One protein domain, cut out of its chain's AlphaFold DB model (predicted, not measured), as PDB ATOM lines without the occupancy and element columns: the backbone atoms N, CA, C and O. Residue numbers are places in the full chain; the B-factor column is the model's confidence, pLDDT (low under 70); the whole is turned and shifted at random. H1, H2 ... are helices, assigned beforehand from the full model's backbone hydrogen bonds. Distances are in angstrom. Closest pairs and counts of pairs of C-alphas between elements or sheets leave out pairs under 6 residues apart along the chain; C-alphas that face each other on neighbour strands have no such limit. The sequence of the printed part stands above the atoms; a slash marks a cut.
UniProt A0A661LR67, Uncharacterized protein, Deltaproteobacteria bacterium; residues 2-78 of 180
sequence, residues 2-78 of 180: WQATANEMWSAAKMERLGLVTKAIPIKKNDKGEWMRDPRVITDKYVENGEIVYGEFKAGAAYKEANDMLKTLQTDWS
ATOM      1  N   TRP A   2     328.308 368.327 422.413       84.94
ATOM      2  CA  TRP A   2     327.678 368.515 421.089       84.94
ATOM      3  C   TRP A   2     326.914 367.292 420.577       84.94
ATOM      4  O   TRP A   2     325.710 367.342 420.379       84.94
ATOM      5  N   GLN A   3     327.599 366.158 420.459       78.31
ATOM      6  CA  GLN A   3     327.007 364.927 419.939       78.31
ATOM      7  C   GLN A   3     325.834 364.402 420.784       78.31
ATOM      8  O   GLN A   3     324.860 363.888 420.246       78.31
ATOM      9  N   ALA A   4     325.894 364.581 422.107       78.12
ATOM     10  CA  ALA A   4     324.828 364.175 423.020       78.12
ATOM     11  C   ALA A   4     323.622 365.132 422.990       78.12
ATOM     12  O   ALA A   4     322.530 364.738 423.376       78.12
ATOM     13  N   THR A   5     323.811 366.379 422.555       87.44
ATOM     14  CA  THR A   5     322.758 367.406 422.513       87.44
ATOM     15  C   THR A   5     322.159 367.592 421.120       87.44
ATOM     16  O   THR A   5     320.996 367.959 421.004       87.44
ATOM     17  N   ALA A   6     322.939 367.351 420.064       89.19
ATOM     18  CA  ALA A   6     322.534 367.543 418.672       89.19
ATOM     19  C   ALA A   6     321.761 366.345 418.096       89.19
ATOM     20  O   ALA A   6     321.144 366.476 417.044       89.19
ATOM     21  N   ASN A   7     321.771 365.191 418.780       84.38
ATOM     22  CA  ASN A   7     321.128 363.951 418.326       84.38
ATOM     23  C   ASN A   7     321.556 363.535 416.905       84.38
ATOM     24  O   ASN A   7     320.755 363.023 416.121       84.38
ATOM     25  N   GLU A   8     322.824 363.766 416.558       88.38
ATOM     26  CA  GLU A   8     323.367 363.351 415.267       88.38
ATOM     27  C   GLU A   8     323.393 361.820 415.160       88.38
ATOM     28  O   GLU A   8     323.743 361.104 416.101       88.38
ATOM     29  N   MET A   9     323.032 361.300 413.987       89.44
ATOM     30  CA  MET A   9     323.049 359.860 413.744       89.44
ATOM     31  C   MET A   9     324.484 359.350 413.636       89.44
ATOM     32  O   MET A   9     325.287 359.889 412.876       89.44
ATOM     33  N   TRP A  10     324.793 358.254 414.327       93.38
ATOM     34  CA  TRP A  10     326.076 357.559 414.202       93.38
ATOM     35  C   TRP A  10     325.902 356.240 413.458       93.38
ATOM     36  O   TRP A  10     324.962 355.485 413.711       93.38
ATOM     37  N   SER A  11     326.824 355.942 412.541       96.38
ATOM     38  CA  SER A  11     326.839 354.639 411.882       96.38
ATOM     39  C   SER A  11     327.297 353.537 412.841       96.38
ATOM     40  O   SER A  11     328.035 353.781 413.800       96.38
ATOM     41  N   ALA A  12     326.947 352.288 412.528       96.88
ATOM     42  CA  ALA A  12     327.457 351.132 413.258       96.88
ATOM     43  C   ALA A  12     328.998 351.044 413.216       96.88
ATOM     44  O   ALA A  12     329.611 350.683 414.214       96.88
ATOM     45  N   ALA A  13     329.636 351.426 412.102       97.31
ATOM     46  CA  ALA A  13     331.095 351.420 411.974       97.31
ATOM     47  C   ALA A  13     331.767 352.449 412.902       97.31
ATOM     48  O   ALA A  13     332.784 352.141 413.525       97.31
ATOM     49  N   LYS A  14     331.169 353.640 413.060       96.56
ATOM     50  CA  LYS A  14     331.620 354.642 414.039       96.56
ATOM     51  C   LYS A  14     331.427 354.144 415.469       96.56
ATOM     52  O   LYS A  14     332.334 354.274 416.284       96.56
ATOM     53  N   MET A  15     330.279 353.534 415.762       96.75
ATOM     54  CA  MET A  15     329.996 352.944 417.077       96.75
ATOM     55  C   MET A  15     330.982 351.820 417.430       96.75
ATOM     56  O   MET A  15     331.423 351.752 418.574       96.75
ATOM     57  N   GLU A  16     331.355 350.967 416.468       97.31
ATOM     58  CA  GLU A  16     332.371 349.919 416.656       97.31
ATOM     59  C   GLU A  16     333.746 350.541 416.934       97.31
ATOM     60  O   GLU A  16     334.389 350.185 417.918       97.31
ATOM     61  N   ARG A  17     334.167 351.529 416.130       95.75
ATOM     62  CA  ARG A  17     335.430 352.269 416.319       95.75
ATOM     63  C   ARG A  17     335.533 352.899 417.712       95.75
ATOM     64  O   ARG A  17     336.608 352.914 418.300       95.75
ATOM     65  N   LEU A  18     334.424 353.431 418.227       95.12
ATOM     66  CA  LEU A  18     334.342 354.064 419.547       95.12
ATOM     67  C   LEU A  18     334.132 353.062 420.699       95.12
ATOM     68  O   LEU A  18     334.043 353.480 421.851       95.12
ATOM     69  N   GLY A  19     334.029 351.758 420.414       95.50
ATOM     70  CA  GLY A  19     333.837 350.714 421.425       95.50
ATOM     71  C   GLY A  19     332.443 350.689 422.062       95.50
ATOM     72  O   GLY A  19     332.269 350.110 423.132       95.50
ATOM     73  N   LEU A  20     331.444 351.314 421.432       93.56
ATOM     74  CA  LEU A  20     330.063 351.354 421.930       93.56
ATOM     75  C   LEU A  20     329.247 350.125 421.523       93.56
ATOM     76  O   LEU A  20     328.274 349.778 422.191       93.56
ATOM     77  N   VAL A  21     329.646 349.465 420.437       95.62
ATOM     78  CA  VAL A  21     329.132 348.151 420.039       95.62
ATOM     79  C   VAL A  21     330.294 347.200 419.806       95.62
ATOM     80  O   VAL A  21     331.375 347.619 419.400       95.62
ATOM     81  N   THR A  22     330.060 345.908 420.024       94.69
ATOM     82  CA  THR A  22     331.094 344.876 419.875       94.69
ATOM     83  C   THR A  22     331.561 344.716 418.427       94.69
ATOM     84  O   THR A  22     332.749 344.518 418.183       94.69
ATOM     85  N   LYS A  23     330.634 344.748 417.459       96.50
ATOM     86  CA  LYS A  23     330.944 344.538 416.039       96.50
ATOM     87  C   LYS A  23     329.845 345.082 415.124       96.50
ATOM     88  O   LYS A  23     328.673 344.797 415.352       96.50
ATOM     89  N   ALA A  24     330.218 345.787 414.056       96.81
ATOM     90  CA  ALA A  24     329.330 346.162 412.961       96.81
ATOM     91  C   ALA A  24     329.432 345.135 411.821       96.81
ATOM     92  O   ALA A  24     330.376 345.143 411.021       96.81
ATOM     93  N   ILE A  25     328.452 344.233 411.766       96.94
ATOM     94  CA  ILE A  25     328.414 343.108 410.826       96.94
ATOM     95  C   ILE A  25     327.554 343.475 409.606       96.94
ATOM     96  O   ILE A  25     326.434 343.956 409.790       96.94
ATOM     97  N   PRO A  26     328.045 343.268 408.371       96.31
ATOM     98  CA  PRO A  26     327.241 343.423 407.163       96.31
ATOM     99  C   PRO A  26     326.040 342.474 407.145       96.31
ATOM    100  O   PRO A  26     326.174 341.286 407.417       96.31
ATOM    101  N   ILE A  27     324.875 342.999 406.768       97.19
ATOM    102  CA  ILE A  27     323.633 342.217 406.593       97.19
ATOM    103  C   ILE A  27     323.047 342.379 405.191       97.19
ATOM    104  O   ILE A  27     321.886 342.065 404.943       97.19
ATOM    105  N   LYS A  28     323.817 342.983 404.284       97.56
ATOM    106  CA  LYS A  28     323.393 343.313 402.931       97.56
ATOM    107  C   LYS A  28     324.258 342.574 401.925       97.56
ATOM    108  O   LYS A  28     325.474 342.519 402.096       97.56
ATOM    109  N   LYS A  29     323.628 342.050 400.878       97.62
ATOM    110  CA  LYS A  29     324.286 341.446 399.721       97.62
ATOM    111  C   LYS A  29     323.971 342.214 398.448       97.62
ATOM    112  O   LYS A  29     322.860 342.730 398.294       97.62
ATOM    113  N   ASN A  30     324.953 342.290 397.557       95.94
ATOM    114  CA  ASN A  30     324.720 342.724 396.184       95.94
ATOM    115  C   ASN A  30     324.098 341.589 395.347       95.94
ATOM    116  O   ASN A  30     323.865 340.480 395.829       95.94
ATOM    117  N   ASP A  31     323.832 341.887 394.082       94.44
ATOM    118  CA  ASP A  31     323.323 340.965 393.064       94.44
ATOM    119  C   ASP A  31     324.236 339.752 392.812       94.44
ATOM    120  O   ASP A  31     323.755 338.680 392.452       94.44
ATOM    121  N   LYS A  32     325.540 339.892 393.067       95.62
ATOM    122  CA  LYS A  32     326.534 338.809 392.985       95.62
ATOM    123  C   LYS A  32     326.609 337.946 394.251       95.62
ATOM    124  O   LYS A  32     327.397 337.005 394.305       95.62
ATOM    125  N   GLY A  33     325.813 338.252 395.278       95.31
ATOM    126  CA  GLY A  33     325.822 337.554 396.567       95.31
ATOM    127  C   GLY A  33     326.973 337.951 397.501       95.31
ATOM    128  O   GLY A  33     327.145 337.330 398.553       95.31
ATOM    129  N   GLU A  34     327.745 338.980 397.153       96.06
ATOM    130  CA  GLU A  34     328.862 339.490 397.948       96.06
ATOM    131  C   GLU A  34     328.351 340.380 399.083       96.06
ATOM    132  O   GLU A  34     327.406 341.157 398.923       96.06
ATOM    133  N   TRP A  35     328.997 340.284 400.243       97.06
ATOM    134  CA  TRP A  35     328.630 341.061 401.420       97.06
ATOM    135  C   TRP A  35     329.040 342.522 401.282       97.06
ATOM    136  O   TRP A  35     330.206 342.846 401.069       97.06
ATOM    137  N   MET A  36     328.073 343.407 401.497       95.94
ATOM    138  CA  MET A  36     328.223 344.846 401.359       95.94
ATOM    139  C   MET A  36     328.095 345.526 402.721       95.94
ATOM    140  O   MET A  36     327.100 345.361 403.433       95.94
ATOM    141  N   ARG A  37     329.095 346.339 403.076       95.44
ATOM    142  CA  ARG A  37     328.960 347.325 404.160       95.44
ATOM    143  C   ARG A  37     327.978 348.423 403.738       95.44
ATOM    144  O   ARG A  37     327.690 348.569 402.554       95.44
ATOM    145  N   ASP A  38     327.460 349.179 404.708       96.62
ATOM    146  CA  ASP A  38     326.536 350.287 404.432       96.62
ATOM    147  C   ASP A  38     327.194 351.291 403.466       96.62
ATOM    148  O   ASP A  38     328.140 351.976 403.862       96.62
ATOM    149  N   PRO A  39     326.717 351.405 402.211       97.19
ATOM    150  CA  PRO A  39     327.375 352.215 401.191       97.19
ATOM    151  C   PRO A  39     327.339 353.708 401.519       97.19
ATOM    152  O   PRO A  39     328.092 354.483 400.924       97.19
ATOM    153  N   ARG A  40     326.470 354.135 402.448       97.75
ATOM    154  CA  ARG A  40     326.351 355.532 402.888       97.75
ATOM    155  C   ARG A  40     327.493 355.942 403.806       97.75
ATOM    156  O   ARG A  40     327.611 357.124 404.111       97.75
ATOM    157  N   VAL A  41     328.296 354.990 404.270       97.88
ATOM    158  CA  VAL A  41     329.311 355.175 405.304       97.88
ATOM    159  C   VAL A  41     330.695 354.973 404.703       97.88
ATOM    160  O   VAL A  41     330.901 354.101 403.862       97.88
ATOM    161  N   ILE A  42     331.653 355.786 405.134       97.69
ATOM    162  CA  ILE A  42     333.055 355.655 404.738       97.69
ATOM    163  C   ILE A  42     333.655 354.481 405.515       97.69
ATOM    164  O   ILE A  42     333.735 354.516 406.744       97.69
ATOM    165  N   THR A  43     334.050 353.417 404.817       96.81
ATOM    166  CA  THR A  43     334.659 352.221 405.436       96.81
ATOM    167  C   THR A  43     335.943 351.762 404.748       96.81
ATOM    168  O   THR A  43     336.528 350.757 405.135       96.81
ATOM    169  N   ASP A  44     336.367 352.482 403.719       95.88
ATOM    170  CA  ASP A  44     337.564 352.265 402.905       95.88
ATOM    171  C   ASP A  44     338.731 353.181 403.310       95.88
ATOM    172  O   ASP A  44     339.886 352.880 403.016       95.88
ATOM    173  N   LYS A  45     338.447 354.270 404.036       96.62
ATOM    174  CA  LYS A  45     339.439 355.243 404.504       96.62
ATOM    175  C   LYS A  45     339.326 355.482 406.005       96.62
ATOM    176  O   LYS A  45     338.222 355.613 406.530       96.62
ATOM    177  N   TYR A  46     340.470 355.557 406.692       97.38
ATOM    178  CA  TYR A  46     340.515 355.842 408.133       97.38
ATOM    179  C   TYR A  46     340.690 357.323 408.458       97.38
ATOM    180  O   TYR A  46     339.930 357.852 409.266       97.38
ATOM    181  N   VAL A  47     341.636 357.996 407.799       97.75
ATOM    182  CA  VAL A  47     341.938 359.421 408.005       97.75
ATOM    183  C   VAL A  47     341.870 360.168 406.683       97.75
ATOM    184  O   VAL A  47     342.403 359.692 405.682       97.75
ATOM    185  N   GLU A  48     341.272 361.356 406.686       96.81
ATOM    186  CA  GLU A  48     341.289 362.307 405.577       96.81
ATOM    187  C   GLU A  48     341.523 363.716 406.116       96.81
ATOM    188  O   GLU A  48     340.835 364.143 407.034       96.81
ATOM    189  N   ASN A  49     342.506 364.434 405.564       96.06
ATOM    190  CA  ASN A  49     342.834 365.807 405.970       96.06
ATOM    191  C   ASN A  49     343.039 365.988 407.491       96.06
ATOM    192  O   ASN A  49     342.707 367.030 408.042       96.06
ATOM    193  N   GLY A  50     343.584 364.972 408.167       96.56
ATOM    194  CA  GLY A  50     343.808 364.977 409.619       96.56
ATOM    195  C   GLY A  50     342.610 364.528 410.462       96.56
ATOM    196  O   GLY A  50     342.781 364.270 411.650       96.56
ATOM    197  N   GLU A  51     341.436 364.346 409.858       96.50
ATOM    198  CA  GLU A  51     340.206 363.927 410.535       96.50
ATOM    199  C   GLU A  51     339.963 362.421 410.394       96.50
ATOM    200  O   GLU A  51     340.233 361.825 409.348       96.50
ATOM    201  N   ILE A  52     339.408 361.785 411.431       97.06
ATOM    202  CA  ILE A  52     339.032 360.366 411.367       97.06
ATOM    203  C   ILE A  52     337.675 360.224 410.668       97.06
ATOM    204  O   ILE A  52     336.629 360.488 411.262       97.06
ATOM    205  N   VAL A  53     337.690 359.710 409.439       97.38
ATOM    206  CA  VAL A  53     336.496 359.585 408.586       97.38
ATOM    207  C   VAL A  53     335.868 358.190 408.585       97.38
ATOM    208  O   VAL A  53     334.705 358.053 408.212       97.38
ATOM    209  N   TYR A  54     336.574 357.148 409.044       97.88
ATOM    210  CA  TYR A  54     336.004 355.794 409.091       97.88
ATOM    211  C   TYR A  54     334.770 355.743 409.990       97.88
ATOM    212  O   TYR A  54     334.859 355.985 411.196       97.88
ATOM    213  N   GLY A  55     333.631 355.366 409.419       97.25
ATOM    214  CA  GLY A  55     332.346 355.327 410.102       97.25
ATOM    215  C   GLY A  55     331.531 356.616 409.991       97.25
ATOM    216  O   GLY A  55     330.379 356.625 410.425       97.25
ATOM    217  N   GLU A  56     332.054 357.684 409.400       96.75
ATOM    218  CA  GLU A  56     331.248 358.870 409.111       96.75
ATOM    219  C   GLU A  56     330.367 358.635 407.874       96.75
ATOM    220  O   GLU A  56     330.698 357.848 406.978       96.75
ATOM    221  N   PHE A  57     329.208 359.293 407.837       96.88
ATOM    222  CA  PHE A  57     328.355 359.271 406.653       96.88
ATOM    223  C   PHE A  57     328.975 360.118 405.540       96.88
ATOM    224  O   PHE A  57     329.528 361.189 405.781       96.88
ATOM    225  N   LYS A  58     328.821 359.656 404.298       96.75
ATOM    226  CA  LYS A  58     329.054 360.473 403.106       96.75
ATOM    227  C   LYS A  58     328.131 361.696 403.135       96.75
ATOM    228  O   LYS A  58     327.066 361.658 403.750       96.75
ATOM    229  N   ALA A  59     328.510 362.758 402.430       94.12
ATOM    230  CA  ALA A  59     327.727 363.989 402.332       94.12
ATOM    231  C   ALA A  59     327.182 364.218 400.911       94.12
ATOM    232  O   ALA A  59     327.675 363.653 399.932       94.12
ATOM    233  N   GLY A  60     326.156 365.069 400.799       95.19
ATOM    234  CA  GLY A  60     325.635 365.560 399.520       95.19
ATOM    235  C   GLY A  60     325.187 364.457 398.552       95.19
ATOM    236  O   GLY A  60     324.480 363.520 398.931       95.19
ATOM    237  N   ALA A  61     325.597 364.577 397.286       96.75
ATOM    238  CA  ALA A  61     325.220 363.649 396.218       96.75
ATOM    239  C   ALA A  61     325.656 362.202 396.502       96.75
ATOM    240  O   ALA A  61     324.876 361.278 396.283       96.75
ATOM    241  N   ALA A  62     326.847 362.015 397.081       96.50
ATOM    242  CA  ALA A  62     327.384 360.694 397.397       96.50
ATOM    243  C   ALA A  62     326.541 359.957 398.452       96.50
ATOM    244  O   ALA A  62     326.380 358.740 398.379       96.50
ATOM    245  N   TYR A  63     325.962 360.682 399.420       96.44
ATOM    246  CA  TYR A  63     325.011 360.089 400.364       96.44
ATOM    247  C   TYR A  63     323.733 359.634 399.661       96.44
ATOM    248  O   TYR A  63     323.235 358.543 399.931       96.44
ATOM    249  N   LYS A  64     323.194 360.473 398.767       96.38
ATOM    250  CA  LYS A  64     321.950 360.185 398.047       96.38
ATOM    251  C   LYS A  64     322.097 358.942 397.170       96.38
ATOM    252  O   LYS A  64     321.292 358.026 397.303       96.38
ATOM    253  N   GLU A  65     323.155 358.880 396.367       97.25
ATOM    254  CA  GLU A  65     323.474 357.726 395.523       97.25
ATOM    255  C   GLU A  65     323.646 356.451 396.355       97.25
ATOM    256  O   GLU A  65     323.024 355.427 396.079       97.25
ATOM    257  N   ALA A  66     324.416 356.524 397.443       97.00
ATOM    258  CA  ALA A  66     324.593 355.396 398.344       97.00
ATOM    259  C   ALA A  66     323.283 354.947 399.010       97.00
ATOM    260  O   ALA A  66     323.062 353.757 399.226       97.00
ATOM    261  N   ASN A  67     322.399 355.885 399.348       96.31
ATOM    262  CA  ASN A  67     321.100 355.570 399.924       96.31
ATOM    263  C   ASN A  67     320.161 354.913 398.903       96.31
ATOM    264  O   ASN A  67     319.366 354.057 399.281       96.31
ATOM    265  N   ASP A  68     320.259 355.277 397.625       96.88
ATOM    266  CA  ASP A  68     319.526 354.609 396.550       96.88
ATOM    267  C   ASP A  68     320.099 353.213 396.265       96.88
ATOM    268  O   ASP A  68     319.334 352.255 396.173       96.88
ATOM    269  N   MET A  69     321.427 353.056 396.282       96.19
ATOM    270  CA  MET A  69     322.086 351.747 396.225       96.19
ATOM    271  C   MET A  69     321.664 350.844 397.390       96.19
ATOM    272  O   MET A  69     321.349 349.680 397.186       96.19
ATOM    273  N   LEU A  70     321.593 351.358 398.622       96.62
ATOM    274  CA  LEU A  70     321.191 350.558 399.786       96.62
ATOM    275  C   LEU A  70     319.806 349.907 399.609       96.62
ATOM    276  O   LEU A  70     319.574 348.815 400.134       96.62
ATOM    277  N   LYS A  71     318.896 350.557 398.871       95.50
ATOM    278  CA  LYS A  71     317.547 350.038 398.592       95.50
ATOM    279  C   LYS A  71     317.556 348.855 397.623       95.50
ATOM    280  O   LYS A  71     316.613 348.073 397.656       95.50
ATOM    281  N   THR A  72     318.588 348.712 396.790       96.25
ATOM    282  CA  THR A  72     318.709 347.587 395.848       96.25
ATOM    283  C   THR A  72     319.343 346.349 396.486       96.25
ATOM    284  O   THR A  72     319.204 345.249 395.959       96.25
ATOM    285  N   LEU A  73     320.003 346.501 397.641       97.38
ATOM    286  CA  LEU A  73     320.688 345.409 398.329       97.38
ATOM    287  C   LEU A  73     319.722 344.482 399.074       97.38
ATOM    288  O   LEU A  73     318.874 344.918 399.867       97.38
ATOM    289  N   GLN A  74     319.949 343.181 398.920       97.56
ATOM    290  CA  GLN A  74     319.177 342.145 399.596       97.56
ATOM    291  C   GLN A  74     319.631 341.987 401.046       97.56
ATOM    292  O   GLN A  74     320.825 342.015 401.337       97.56
ATOM    293  N   THR A  75     318.679 341.852 401.970       97.62
ATOM    294  CA  THR A  75     318.983 341.600 403.386       97.62
ATOM    295  C   THR A  75     319.214 340.111 403.617       97.62
ATOM    296  O   THR A  75     318.371 339.300 403.252       97.62
ATOM    297  N   ASP A  76     320.314 339.768 404.282       97.81
ATOM    298  CA  ASP A  76     320.648 338.416 404.724       97.81
ATOM    299  C   ASP A  76     321.293 338.494 406.117       97.81
ATOM    300  O   ASP A  76     322.289 339.190 406.320       97.81
ATOM    301  N   TRP A  77     320.708 337.795 407.091       97.88
ATOM    302  CA  TRP A  77     321.129 337.826 408.494       97.88
ATOM    303  C   TRP A  77     322.153 336.748 408.858       97.88
ATOM    304  O   TRP A  77     322.710 336.791 409.953       97.88
ATOM    305  N   SER A  78     322.468 335.827 407.945       97.75
ATOM    306  CA  SER A  78     323.301 334.650 408.231       97.75
ATOM    307  C   SER A  78     324.679 334.988 408.812       97.75
ATOM    308  O   SER A  78     325.188 334.251 409.659       97.75
TER     309      SER A  78
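AT A GLANCE: This is residues 2 to 78 of the 180 residues of an uncharacterized protein of Deltaproteobacteria bacterium (UniProt A0A661LR67). This model has little regular structure: a body wound mostly from loops, with helix H3 along one side, the short H2 set away from it, and residues 2 to 8, with H1, sticking out as a free arm. The 77 printed residues have three named helices, in the order H1, H2, H3, and no named strand; the class is all helix, with only 24 residues in named elements. It is only just compact, close to loose, with a radius of gyration of the C-alphas of 13.4 A and spans of 39 by 30 by 24 A.

IN THESE COORDINATES: Find C-alpha 2 at (327.678, 368.515, 421.089), where H1, residues 2 to 6, begins. Next comes H2, residues 12 to 17. H3, residues 60 to 72, runs 19.6 A to C-alpha 72 at (318.709, 347.587, 395.848).

HOW THE PARTS SIT: H1, H2 and H3 are apart from each other. Look at residues 47 to 48, which pair antiparallel with residues 51 to 52. Every O i to N i+4 pair is within hydrogen-bond range in H1 and H2, and 7 of 9 in H3.

THE WHOLE: The C-alphas of Thr 5 and Lys 32, the two farthest apart, are 41.3 A apart. The link from H2 to H3 is long, 42 residues. The printed part has no cut, and no printed residue is under 70 in pLDDT.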